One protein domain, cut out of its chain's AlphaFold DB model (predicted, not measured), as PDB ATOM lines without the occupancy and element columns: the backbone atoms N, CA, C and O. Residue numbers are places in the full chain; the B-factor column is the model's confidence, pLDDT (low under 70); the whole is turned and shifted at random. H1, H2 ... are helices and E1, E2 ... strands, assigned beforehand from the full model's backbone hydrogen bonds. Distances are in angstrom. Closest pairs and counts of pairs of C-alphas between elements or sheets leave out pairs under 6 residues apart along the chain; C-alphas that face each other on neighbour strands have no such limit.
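AT A GLANCE: This is residues 39 to 114 of the 448 residues of an uncharacterized protein of Aspergillus parasiticus (strain ATCC 56775 / NRRL 5862 / SRRC 143 / SU-1) (UniProt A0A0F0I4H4). With little regular structure, this is a loop-rich body with two small strand hairpins, E1-E2 and E3-E4, meeting at its middle through E2 and E4, and short helices H1 and H2 on opposite sides. Residues 96 to 101 stick out. The 76 printed residues run E1, E2, H1, E3, E4, H2; class mixed, both sheets antiparallel, compact, radius of gyration of the C-alphas 12.9 A, spans 37 by 32 by 21 A.

IN THESE COORDINATES: E1, residues 41 to 43, 6.9 A, begins at C-alpha 41 (109.123, 104.384, 114.363). E2 is 52 to 54, 7.1 A; E3 80 to 82, 6.7 A; E4 89 to 91, 6.9 A. H1 is 68 to 72, 6.1 A. H2, 109 to 112, 5.1 A, ends at C-alpha 112 (110.990, 102.326, 100.010).

HOW THE PARTS SIT: In hairpin E1-E2, 144 degrees between directions, N 42 and O 53 are 2.9 A apart, within hydrogen-bond range. In hairpin E3-E4, 147 degrees, N 90 and O 81 are 2.8 A apart, also within range. The closest C-alphas of E2 and E4, Gln 52 and Ile 90, are 4.8 A apart. H1 and H2 are apart. Every O i to N i+4 pair in H1 is within range; H2 is too short for one.

THE WHOLE: The C-alphas farthest apart, Asn 62 and Ser 100, are 38.6 A apart. The printed part has no cut. Links E2 to H1 and E4 to H2 are long. Residues 74 to 75 have pLDDT under 70.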
ATOM      1  N   ALA A  39     103.644 106.501 110.136       79.75
ATOM      2  CA  ALA A  39     103.817 105.688 111.332       79.75
ATOM      3  C   ALA A  39     104.981 106.211 112.186       79.75
ATOM      4  O   ALA A  39     106.020 106.614 111.658       79.75
ATOM      5  N   THR A  40     104.845 106.129 113.512       85.69
ATOM      6  CA  THR A  40     105.940 106.480 114.424       85.69
ATOM      7  C   THR A  40     106.844 105.278 114.657       85.69
ATOM      8  O   THR A  40     106.445 104.271 115.245       85.69
ATOM      9  N   TRP A  41     108.087 105.397 114.196       88.19
ATOM     10  CA  TRP A  41     109.123 104.384 114.363       88.19
ATOM     11  C   TRP A  41     109.978 104.679 115.587       88.19
ATOM     12  O   TRP A  41     110.457 105.795 115.782       88.19
ATOM     13  N   VAL A  42     110.217 103.651 116.392       90.81
ATOM     14  CA  VAL A  42     111.031 103.738 117.600       90.81
ATOM     15  C   VAL A  42     112.102 102.654 117.568       90.81
ATOM     16  O   VAL A  42     111.870 101.533 117.120       90.81
ATOM     17  N   GLU A  43     113.296 102.986 118.055       91.38
ATOM     18  CA  GLU A  43     114.420 102.059 118.153       91.38
ATOM     19  C   GLU A  43     114.574 101.506 119.575       91.38
ATOM     20  O   GLU A  43     114.551 102.244 120.563       91.38
ATOM     21  N   CYS A  44     114.807 100.197 119.684       92.00
ATOM     22  CA  CYS A  44     115.171  99.563 120.944       92.00
ATOM     23  C   CYS A  44     116.501 100.121 121.485       92.00
ATOM     24  O   CYS A  44     117.534 100.077 120.822       92.00
ATOM     25  N   HIS A  45     116.503 100.575 122.737       90.62
ATOM     26  CA  HIS A  45     117.671 101.165 123.393       90.62
ATOM     27  C   HIS A  45     118.766 100.145 123.759       90.62
ATOM     28  O   HIS A  45     119.875 100.541 124.117       90.62
ATOM     29  N   VAL A  46     118.475  98.840 123.709       88.69
ATOM     30  CA  VAL A  46     119.451  97.789 124.032       88.69
ATOM     31  C   VAL A  46     120.535  97.745 122.940       88.69
ATOM     32  O   VAL A  46     120.185  97.474 121.789       88.69
ATOM     33  N   PRO A  47     121.829  97.967 123.270       83.44
ATOM     34  CA  PRO A  47     122.897  98.117 122.275       83.44
ATOM     35  C   PRO A  47     123.081  96.925 121.332       83.44
ATOM     36  O   PRO A  47     123.370  97.130 120.161       83.44
ATOM     37  N   SER A  48     122.881  95.698 121.818       85.25
ATOM     38  CA  SER A  48     122.978  94.482 121.000       85.25
ATOM     39  C   SER A  48     121.771  94.267 120.078       85.25
ATOM     40  O   SER A  48     121.890  93.576 119.071       85.25
ATOM     41  N   CYS A  49     120.618  94.861 120.402       88.06
ATOM     42  CA  CYS A  49     119.364  94.664 119.680       88.06
ATOM     43  C   CYS A  49     119.172  95.736 118.602       88.06
ATOM     44  O   CYS A  49     119.187  95.420 117.412       88.06
ATOM     45  N   ARG A  50     119.022  97.009 119.010       88.75
ATOM     46  CA  ARG A  50     118.850  98.174 118.113       88.75
ATOM     47  C   ARG A  50     117.773  98.018 117.030       88.75
ATOM     48  O   ARG A  50     117.793  98.718 116.023       88.75
ATOM     49  N   THR A  51     116.812  97.121 117.231       91.62
ATOM     50  CA  THR A  51     115.729  96.893 116.275       91.62
ATOM     51  C   THR A  51     114.723  98.030 116.313       91.62
ATOM     52  O   THR A  51     114.329  98.477 117.395       91.62
ATOM     53  N   GLN A  52     114.248  98.425 115.144       91.56
ATOM     54  CA  GLN A  52     113.181  99.387 114.950       91.56
ATOM     55  C   GLN A  52     111.829  98.678 114.863       91.56
ATOM     56  O   GLN A  52     111.707  97.585 114.300       91.56
ATOM     57  N   TYR A  53     110.820  99.309 115.450       89.12
ATOM     58  CA  TYR A  53     109.440  98.843 115.458       89.12
ATOM     59  C   TYR A  53     108.487 100.039 115.514       89.12
ATOM     60  O   TYR A  53     108.870 101.136 115.923       89.12
ATOM     61  N   VAL A  54     107.249  99.822 115.078       86.56
ATOM     62  CA  VAL A  54     106.205 100.851 115.081       86.56
ATOM     63  C   VAL A  54     105.555 100.917 116.461       86.56
ATOM     64  O   VAL A  54     105.277  99.880 117.068       86.56
ATOM     65  N   VAL A  55     105.320 102.132 116.952       84.50
ATOM     66  CA  VAL A  55     104.574 102.399 118.187       84.50
ATOM     67  C   VAL A  55     103.308 103.168 117.832       84.50
ATOM     68  O   VAL A  55     103.385 104.221 117.206       84.50
ATOM     69  N   TYR A  56     102.160 102.626 118.238       78.62
ATOM     70  CA  TYR A  56     100.850 103.248 118.030       78.62
ATOM     71  C   TYR A  56     100.510 104.237 119.156       78.62
ATOM     72  O   TYR A  56     100.135 105.372 118.886       78.62
ATOM     73  N   ASP A  57     100.734 103.853 120.418       79.62
ATOM     74  CA  ASP A  57     100.536 104.735 121.573       79.62
ATOM     75  C   ASP A  57     101.846 105.426 121.985       79.62
ATOM     76  O   ASP A  57     102.642 104.913 122.779       79.62
ATOM     77  N   ILE A  58     102.088 106.599 121.399       82.00
ATOM     78  CA  ILE A  58     103.271 107.423 121.680       82.00
ATOM     79  C   ILE A  58     103.179 108.052 123.078       82.00
ATOM     80  O   ILE A  58     104.196 108.166 123.762       82.00
ATOM     81  N   GLY A  59     101.975 108.443 123.511       80.88
ATOM     82  CA  GLY A  59     101.749 109.125 124.788       80.88
ATOM     83  C   GLY A  59     102.128 108.257 125.987       80.88
ATOM     84  O   GLY A  59     102.709 108.751 126.954       80.88
ATOM     85  N   SER A  60     101.904 106.947 125.881       82.12
ATOM     86  CA  SER A  60     102.291 105.980 126.913       82.12
ATOM     87  C   SER A  60     103.775 105.583 126.881       82.12
ATOM     88  O   SER A  60     104.245 104.873 127.775       82.12
ATOM     89  N   LEU A  61     104.565 106.035 125.896       83.50
ATOM     90  CA  LEU A  61     106.005 105.763 125.833       83.50
ATOM     91  C   LEU A  61     106.802 106.731 126.730       83.50
ATOM     92  O   LEU A  61     107.601 107.543 126.269       83.50
ATOM     93  N   ASN A  62     106.622 106.609 128.044       85.06
ATOM     94  CA  ASN A  62     107.273 107.445 129.064       85.06
ATOM     95  C   ASN A  62     108.619 106.887 129.585       85.06
ATOM     96  O   ASN A  62     109.228 107.446 130.497       85.06
ATOM     97  N   VAL A  63     109.109 105.786 129.007       86.81
ATOM     98  CA  VAL A  63     110.365 105.117 129.385       86.81
ATOM     99  C   VAL A  63     111.277 104.906 128.181       86.81
ATOM    100  O   VAL A  63     110.843 104.948 127.030       86.81
ATOM    101  N   ARG A  64     112.562 104.606 128.433       88.50
ATOM    102  CA  ARG A  64     113.500 104.223 127.364       88.50
ATOM    103  C   ARG A  64     112.927 103.057 126.562       88.50
ATOM    104  O   ARG A  64     112.654 101.987 127.110       88.50
ATOM    105  N   ALA A  65     112.793 103.269 125.260       90.50
ATOM    106  CA  ALA A  65     112.218 102.299 124.352       90.50
ATOM    107  C   ALA A  65     112.968 100.961 124.386       90.50
ATOM    108  O   ALA A  65     114.197 100.899 124.325       90.50
ATOM    109  N   LYS A  66     112.212  99.872 124.484       90.81
ATOM    110  CA  LYS A  66     112.698  98.494 124.410       90.81
ATOM    111  C   LYS A  66     111.668  97.708 123.621       90.81
ATOM    112  O   LYS A  66     110.481  97.836 123.926       90.81
ATOM    113  N   CYS A  67     112.113  96.895 122.667       89.31
ATOM    114  CA  CYS A  67     111.215  95.996 121.955       89.31
ATOM    115  C   CYS A  67     110.623  94.941 122.897       89.31
ATOM    116  O   CYS A  67     111.181  94.679 123.967       89.31
ATOM    117  N   HIS A  68     109.520  94.320 122.475       85.69
ATOM    118  CA  HIS A  68     108.823  93.280 123.235       85.69
ATOM    119  C   HIS A  68     109.785  92.195 123.757       85.69
ATOM    120  O   HIS A  68     109.850  91.975 124.961       85.69
ATOM    121  N   TYR A  69     110.631  91.634 122.888       87.50
ATOM    122  CA  TYR A  69     111.607  90.585 123.228       87.50
ATOM    123  C   TYR A  69     112.636  91.020 124.288       87.50
ATOM    124  O   TYR A  69     112.949  90.290 125.226       87.50
ATOM    125  N   CYS A  70     113.141  92.256 124.203       88.62
ATOM    126  CA  CYS A  70     114.055  92.788 125.218       88.62
ATOM    127  C   CYS A  70     113.353  93.149 126.538       88.62
ATOM    128  O   CYS A  70     114.027  93.277 127.562       88.62
ATOM    129  N   ARG A  71     112.030  93.368 126.528       86.06
ATOM    130  CA  ARG A  71     111.228  93.589 127.743       86.06
ATOM    131  C   ARG A  71     110.888  92.271 128.432       86.06
ATOM    132  O   ARG A  71     111.030  92.195 129.647       86.06
ATOM    133  N   SER A  72     110.508  91.248 127.668       82.19
ATOM    134  CA  SER A  72     110.080  89.943 128.181       82.19
ATOM    135  C   SER A  72     111.221  89.067 128.708       82.19
ATOM    136  O   SER A  72     110.955  88.030 129.306       82.19
ATOM    137  N   ARG A  73     112.489  89.471 128.518       71.62
ATOM    138  CA  ARG A  73     113.680  88.651 128.821       71.62
ATOM    139  C   ARG A  73     113.587  87.257 128.182       71.62
ATOM    140  O   ARG A  73     114.038  86.277 128.775       71.62
ATOM    141  N   SER A  74     112.990  87.161 126.989       66.19
ATOM    142  CA  SER A  74     112.911  85.893 126.264       66.19
ATOM    143  C   SER A  74     114.314  85.341 126.014       66.19
ATOM    144  O   SER A  74     115.247  86.093 125.726       66.19
ATOM    145  N   LYS A  75     114.474  84.014 126.102       68.69
ATOM    146  CA  LYS A  75     115.715  83.344 125.677       68.69
ATOM    147  C   LYS A  75     115.931  83.464 124.163       68.69
ATOM    148  O   LYS A  75     117.064  83.409 123.699       68.69
ATOM    149  N   GLU A  76     114.850  83.649 123.408       78.12
ATOM    150  CA  GLU A  76     114.885  83.814 121.958       78.12
ATOM    151  C   GLU A  76     115.173  85.271 121.559       78.12
ATOM    152  O   GLU A  76     114.569  86.193 122.128       78.12
ATOM    153  N   PRO A  77     116.078  85.505 120.590       80.56
ATOM    154  CA  PRO A  77     116.366  86.838 120.080       80.56
ATOM    155  C   PRO A  77     115.184  87.394 119.275       80.56
ATOM    156  O   PRO A  77     114.396  86.653 118.689       80.56
ATOM    157  N   ALA A  78     115.083  88.724 119.200       85.62
ATOM    158  CA  ALA A  78     114.070  89.369 118.370       85.62
ATOM    159  C   ALA A  78     114.222  88.930 116.895       85.62
ATOM    160  O   ALA A  78     115.342  88.964 116.374       85.62
ATOM    161  N   PRO A  79     113.128  88.571 116.191       88.88
ATOM    162  CA  PRO A  79     113.165  88.160 114.793       88.88
ATOM    163  C   PRO A  79     113.382  89.388 113.909       88.88
ATOM    164  O   PRO A  79     112.446  89.984 113.373       88.88
ATOM    165  N   MET A  80     114.640  89.793 113.800       90.81
ATOM    166  CA  MET A  80     115.043  90.988 113.081       90.81
ATOM    167  C   MET A  80     115.500  90.677 111.656       90.81
ATOM    168  O   MET A  80     116.000  89.589 111.371       90.81
ATOM    169  N   VAL A  81     115.317  91.648 110.768       92.31
ATOM    170  CA  VAL A  81     115.821  91.650 109.392       92.31
ATOM    171  C   VAL A  81     116.533  92.976 109.166       92.31
ATOM    172  O   VAL A  81     116.030  94.025 109.569       92.31
ATOM    173  N   GLU A  82     117.710  92.935 108.552       92.12
ATOM    174  CA  GLU A  82     118.494  94.125 108.233       92.12
ATOM    175  C   GLU A  82     118.167  94.632 106.825       92.12
ATOM    176  O   GLU A  82     118.066  93.855 105.881       92.12
ATOM    177  N   CYS A  83     117.962  95.941 106.684       92.25
ATOM    178  CA  CYS A  83     117.719  96.574 105.391       92.25
ATOM    179  C   CYS A  83     119.020  96.712 104.594       92.25
ATOM    180  O   CYS A  83     119.965  97.331 105.079       92.25
ATOM    181  N   LYS A  84     119.043  96.274 103.329       91.81
ATOM    182  CA  LYS A  84     120.233  96.382 102.465       91.81
ATOM    183  C   LYS A  84     120.674  97.820 102.163       91.81
ATOM    184  O   LYS A  84     121.831  98.053 101.836       91.81
ATOM    185  N   GLN A  85     119.757  98.792 102.241       90.31
ATOM    186  CA  GLN A  85     120.037 100.191 101.890       90.31
ATOM    187  C   GLN A  85     120.534 101.020 103.079       90.31
ATOM    188  O   GLN A  85     121.552 101.702 102.967       90.31
ATOM    189  N   CYS A  86     119.824 100.987 104.212       89.38
ATOM    190  CA  CYS A  86     120.155 101.800 105.390       89.38
ATOM    191  C   CYS A  86     120.811 101.019 106.534       89.38
ATOM    192  O   CYS A  86     121.212 101.639 107.515       89.38
ATOM    193  N   LEU A  87     120.903  99.685 106.437       90.00
ATOM    194  CA  LEU A  87     121.442  98.784 107.468       90.00
ATOM    195  C   LEU A  87     120.696  98.835 108.815       90.00
ATOM    196  O   LEU A  87     121.159  98.298 109.821       90.00
ATOM    197  N   ASN A  88     119.520  99.470 108.863       90.19
ATOM    198  CA  ASN A  88     118.669  99.426 110.045       90.19
ATOM    199  C   ASN A  88     118.016  98.046 110.169       90.19
ATOM    200  O   ASN A  88     117.602  97.434 109.182       90.19
ATOM    201  N   ARG A  89     117.887  97.586 111.412       91.31
ATOM    202  CA  ARG A  89     117.261  96.309 111.759       91.31
ATOM    203  C   ARG A  89     115.803  96.539 112.097       91.31
ATOM    204  O   ARG A  89     115.509  97.388 112.933       91.31
ATOM    205  N   ILE A  90     114.900  95.769 111.511       91.50
ATOM    206  CA  ILE A  90     113.457  95.865 111.752       91.50
ATOM    207  C   ILE A  90     112.944  94.548 112.300       91.50
ATOM    208  O   ILE A  90     113.363  93.483 111.854       91.50
ATOM    209  N   ILE A  91     112.024  94.622 113.261       90.06
ATOM    210  CA  ILE A  91     111.315  93.436 113.739       90.06
ATOM    211  C   ILE A  91     110.350  92.976 112.650       90.06
ATOM    212  O   ILE A  91     109.355  93.642 112.371       90.06
ATOM    213  N   TYR A  92     110.635  91.818 112.062       88.19
ATOM    214  CA  TYR A  92     109.757  91.168 111.102       88.19
ATOM    215  C   TYR A  92     109.656  89.677 111.449       88.19
ATOM    216  O   TYR A  92     110.531  88.899 111.057       88.19
ATOM    217  N   PRO A  93     108.629  89.260 112.214       85.75
ATOM    218  CA  PRO A  93     108.487  87.877 112.660       85.75
ATOM    219  C   PRO A  93     108.416  86.888 111.497       85.75
ATOM    220  O   PRO A  93     107.755  87.159 110.496       85.75
ATOM    221  N   VAL A  94     109.061  85.727 111.651       83.75
ATOM    222  CA  VAL A  94     109.170  84.693 110.602       83.75
ATOM    223  C   VAL A  94     107.796  84.253 110.090       83.75
ATOM    224  O   VAL A  94     107.611  84.140 108.885       83.75
ATOM    225  N   ALA A  95     106.809  84.119 110.982       81.62
ATOM    226  CA  ALA A  95     105.437  83.733 110.639       81.62
ATOM    227  C   ALA A  95     104.724  84.697 109.669       81.62
ATOM    228  O   ALA A  95     103.726  84.326 109.057       81.62
ATOM    229  N   HIS A  96     105.211  85.935 109.537       80.69
ATOM    230  CA  HIS A  96     104.647  86.945 108.641       80.69
ATOM    231  C   HIS A  96     105.484  87.168 107.376       80.69
ATOM    232  O   HIS A  96     105.134  88.034 106.570       80.69
ATOM    233  N   ARG A  97     106.594  86.439 107.202       85.50
ATOM    234  CA  ARG A  97     107.447  86.537 106.013       85.50
ATOM    235  C   ARG A  97     106.855  85.685 104.885       85.50
ATOM    236  O   ARG A  97     106.401  84.575 105.158       85.50
ATOM    237  N   PRO A  98     106.842  86.170 103.632       85.88
ATOM    238  CA  PRO A  98     106.441  85.334 102.508       85.88
ATOM    239  C   PRO A  98     107.412  84.146 102.348       85.88
ATOM    240  O   PRO A  98     108.590  84.283 102.682       85.88
ATOM    241  N   PRO A  99     106.973  82.993 101.812       83.62
ATOM    242  CA  PRO A  99     107.845  81.826 101.622       83.62
ATOM    243  C   PRO A  99     109.074  82.100 100.740       83.62
ATOM    244  O   PRO A  99     110.114  81.479 100.923       83.62
ATOM    245  N   SER A 100     108.969  83.057  99.814       86.94
ATOM    246  CA  SER A 100     110.042  83.514  98.920       86.94
ATOM    247  C   SER A 100     110.914  84.634  99.508       86.94
ATOM    248  O   SER A 100     111.655  85.290  98.779       86.94
ATOM    249  N   PHE A 101     110.812  84.915 100.810       88.88
ATOM    250  CA  PHE A 101     111.518  86.032 101.430       88.88
ATOM    251  C   PHE A 101     113.035  85.814 101.488       88.88
ATOM    252  O   PHE A 101     113.519  84.932 102.199       88.88
ATOM    253  N   LEU A 102     113.790  86.694 100.827       88.31
ATOM    254  CA  LEU A 102     115.248  86.744 100.905       88.31
ATOM    255  C   LEU A 102     115.700  87.876 101.832       88.31
ATOM    256  O   LEU A 102     115.514  89.058 101.547       88.31
ATOM    257  N   THR A 103     116.350  87.511 102.939       87.94
ATOM    258  CA  THR A 103     116.863  88.462 103.941       87.94
ATOM    259  C   THR A 103     117.849  89.471 103.342       87.94
ATOM    260  O   THR A 103     117.832  90.633 103.733       87.94
ATOM    261  N   SER A 104     118.684  89.057 102.382       88.00
ATOM    262  CA  SER A 104     119.696  89.905 101.729       88.00
ATOM    263  C   SER A 104     119.103  90.992 100.828       88.00
ATOM    264  O   SER A 104     119.748  92.009 100.578       88.00
ATOM    265  N   GLU A 105     117.879  90.802 100.336       92.19
ATOM    266  CA  GLU A 105     117.249  91.720  99.386       92.19
ATOM    267  C   GLU A 105     116.292  92.714 100.044       92.19
ATOM    268  O   GLU A 105     115.822  93.643  99.375       92.19
ATOM    269  N   PHE A 106     116.043  92.549 101.344       92.69
ATOM    270  CA  PHE A 106     115.072  93.325 102.096       92.69
ATOM    271  C   PHE A 106     115.380  94.828 102.086       92.69
ATOM    272  O   PHE A 106     116.487  95.274 102.403       92.69
ATOM    273  N   VAL A 107     114.351  95.619 101.782       91.44
ATOM    274  CA  VAL A 107     114.346  97.078 101.903       91.44
ATOM    275  C   VAL A 107     113.279  97.459 102.919       91.44
ATOM    276  O   VAL A 107     112.139  97.003 102.836       91.44
ATOM    277  N   CYS A 108     113.646  98.274 103.905       89.50
ATOM    278  CA  CYS A 108     112.698  98.698 104.921       89.50
ATOM    279  C   CYS A 108     111.645  99.668 104.365       89.50
ATOM    280  O   CYS A 108     111.958 100.439 103.457       89.50
ATOM    281  N   PRO A 109     110.436  99.724 104.963       87.62
ATOM    282  CA  PRO A 109     109.390 100.638 104.509       87.62
ATOM    283  C   PRO A 109     109.842 102.105 104.403       87.62
ATOM    284  O   PRO A 109     109.572 102.714 103.372       87.62
ATOM    285  N   PRO A 110     110.605 102.670 105.367       86.62
ATOM    286  CA  PRO A 110     111.057 104.052 105.231       86.62
ATOM    287  C   PRO A 110     112.030 104.272 104.057       86.62
ATOM    288  O   PRO A 110     111.986 105.321 103.423       86.62
ATOM    289  N   CYS A 111     112.866 103.284 103.716       89.19
ATOM    290  CA  CYS A 111     113.725 103.347 102.529       89.19
ATOM    291  C   CYS A 111     112.916 103.274 101.230       89.19
ATOM    292  O   CYS A 111     113.191 104.027 100.302       89.19
ATOM    293  N   THR A 112     111.896 102.413 101.168       88.75
ATOM    294  CA  THR A 112     110.990 102.326 100.010       88.75
ATOM    295  C   THR A 112     110.254 103.646  99.764       88.75
ATOM    296  O   THR A 112     109.990 104.000  98.621       88.75
ATOM    297  N   MET A 113     109.966 104.397 100.830       85.12
ATOM    298  CA  MET A 113     109.354 105.729 100.771       85.12
ATOM    299  C   MET A 113     110.354 106.862 100.471       85.12
ATOM    300  O   MET A 113     109.962 108.025 100.447       85.12
ATOM    301  N   GLY A 114     111.638 106.554 100.261       84.50
ATOM    302  CA  GLY A 114     112.661 107.551  99.937       84.50
ATOM    303  C   GLY A 114     113.112 108.418 101.116       84.50
ATOM    304  O   GLY A 114     113.671 109.490 100.897       84.50
TER     305      GLY A 114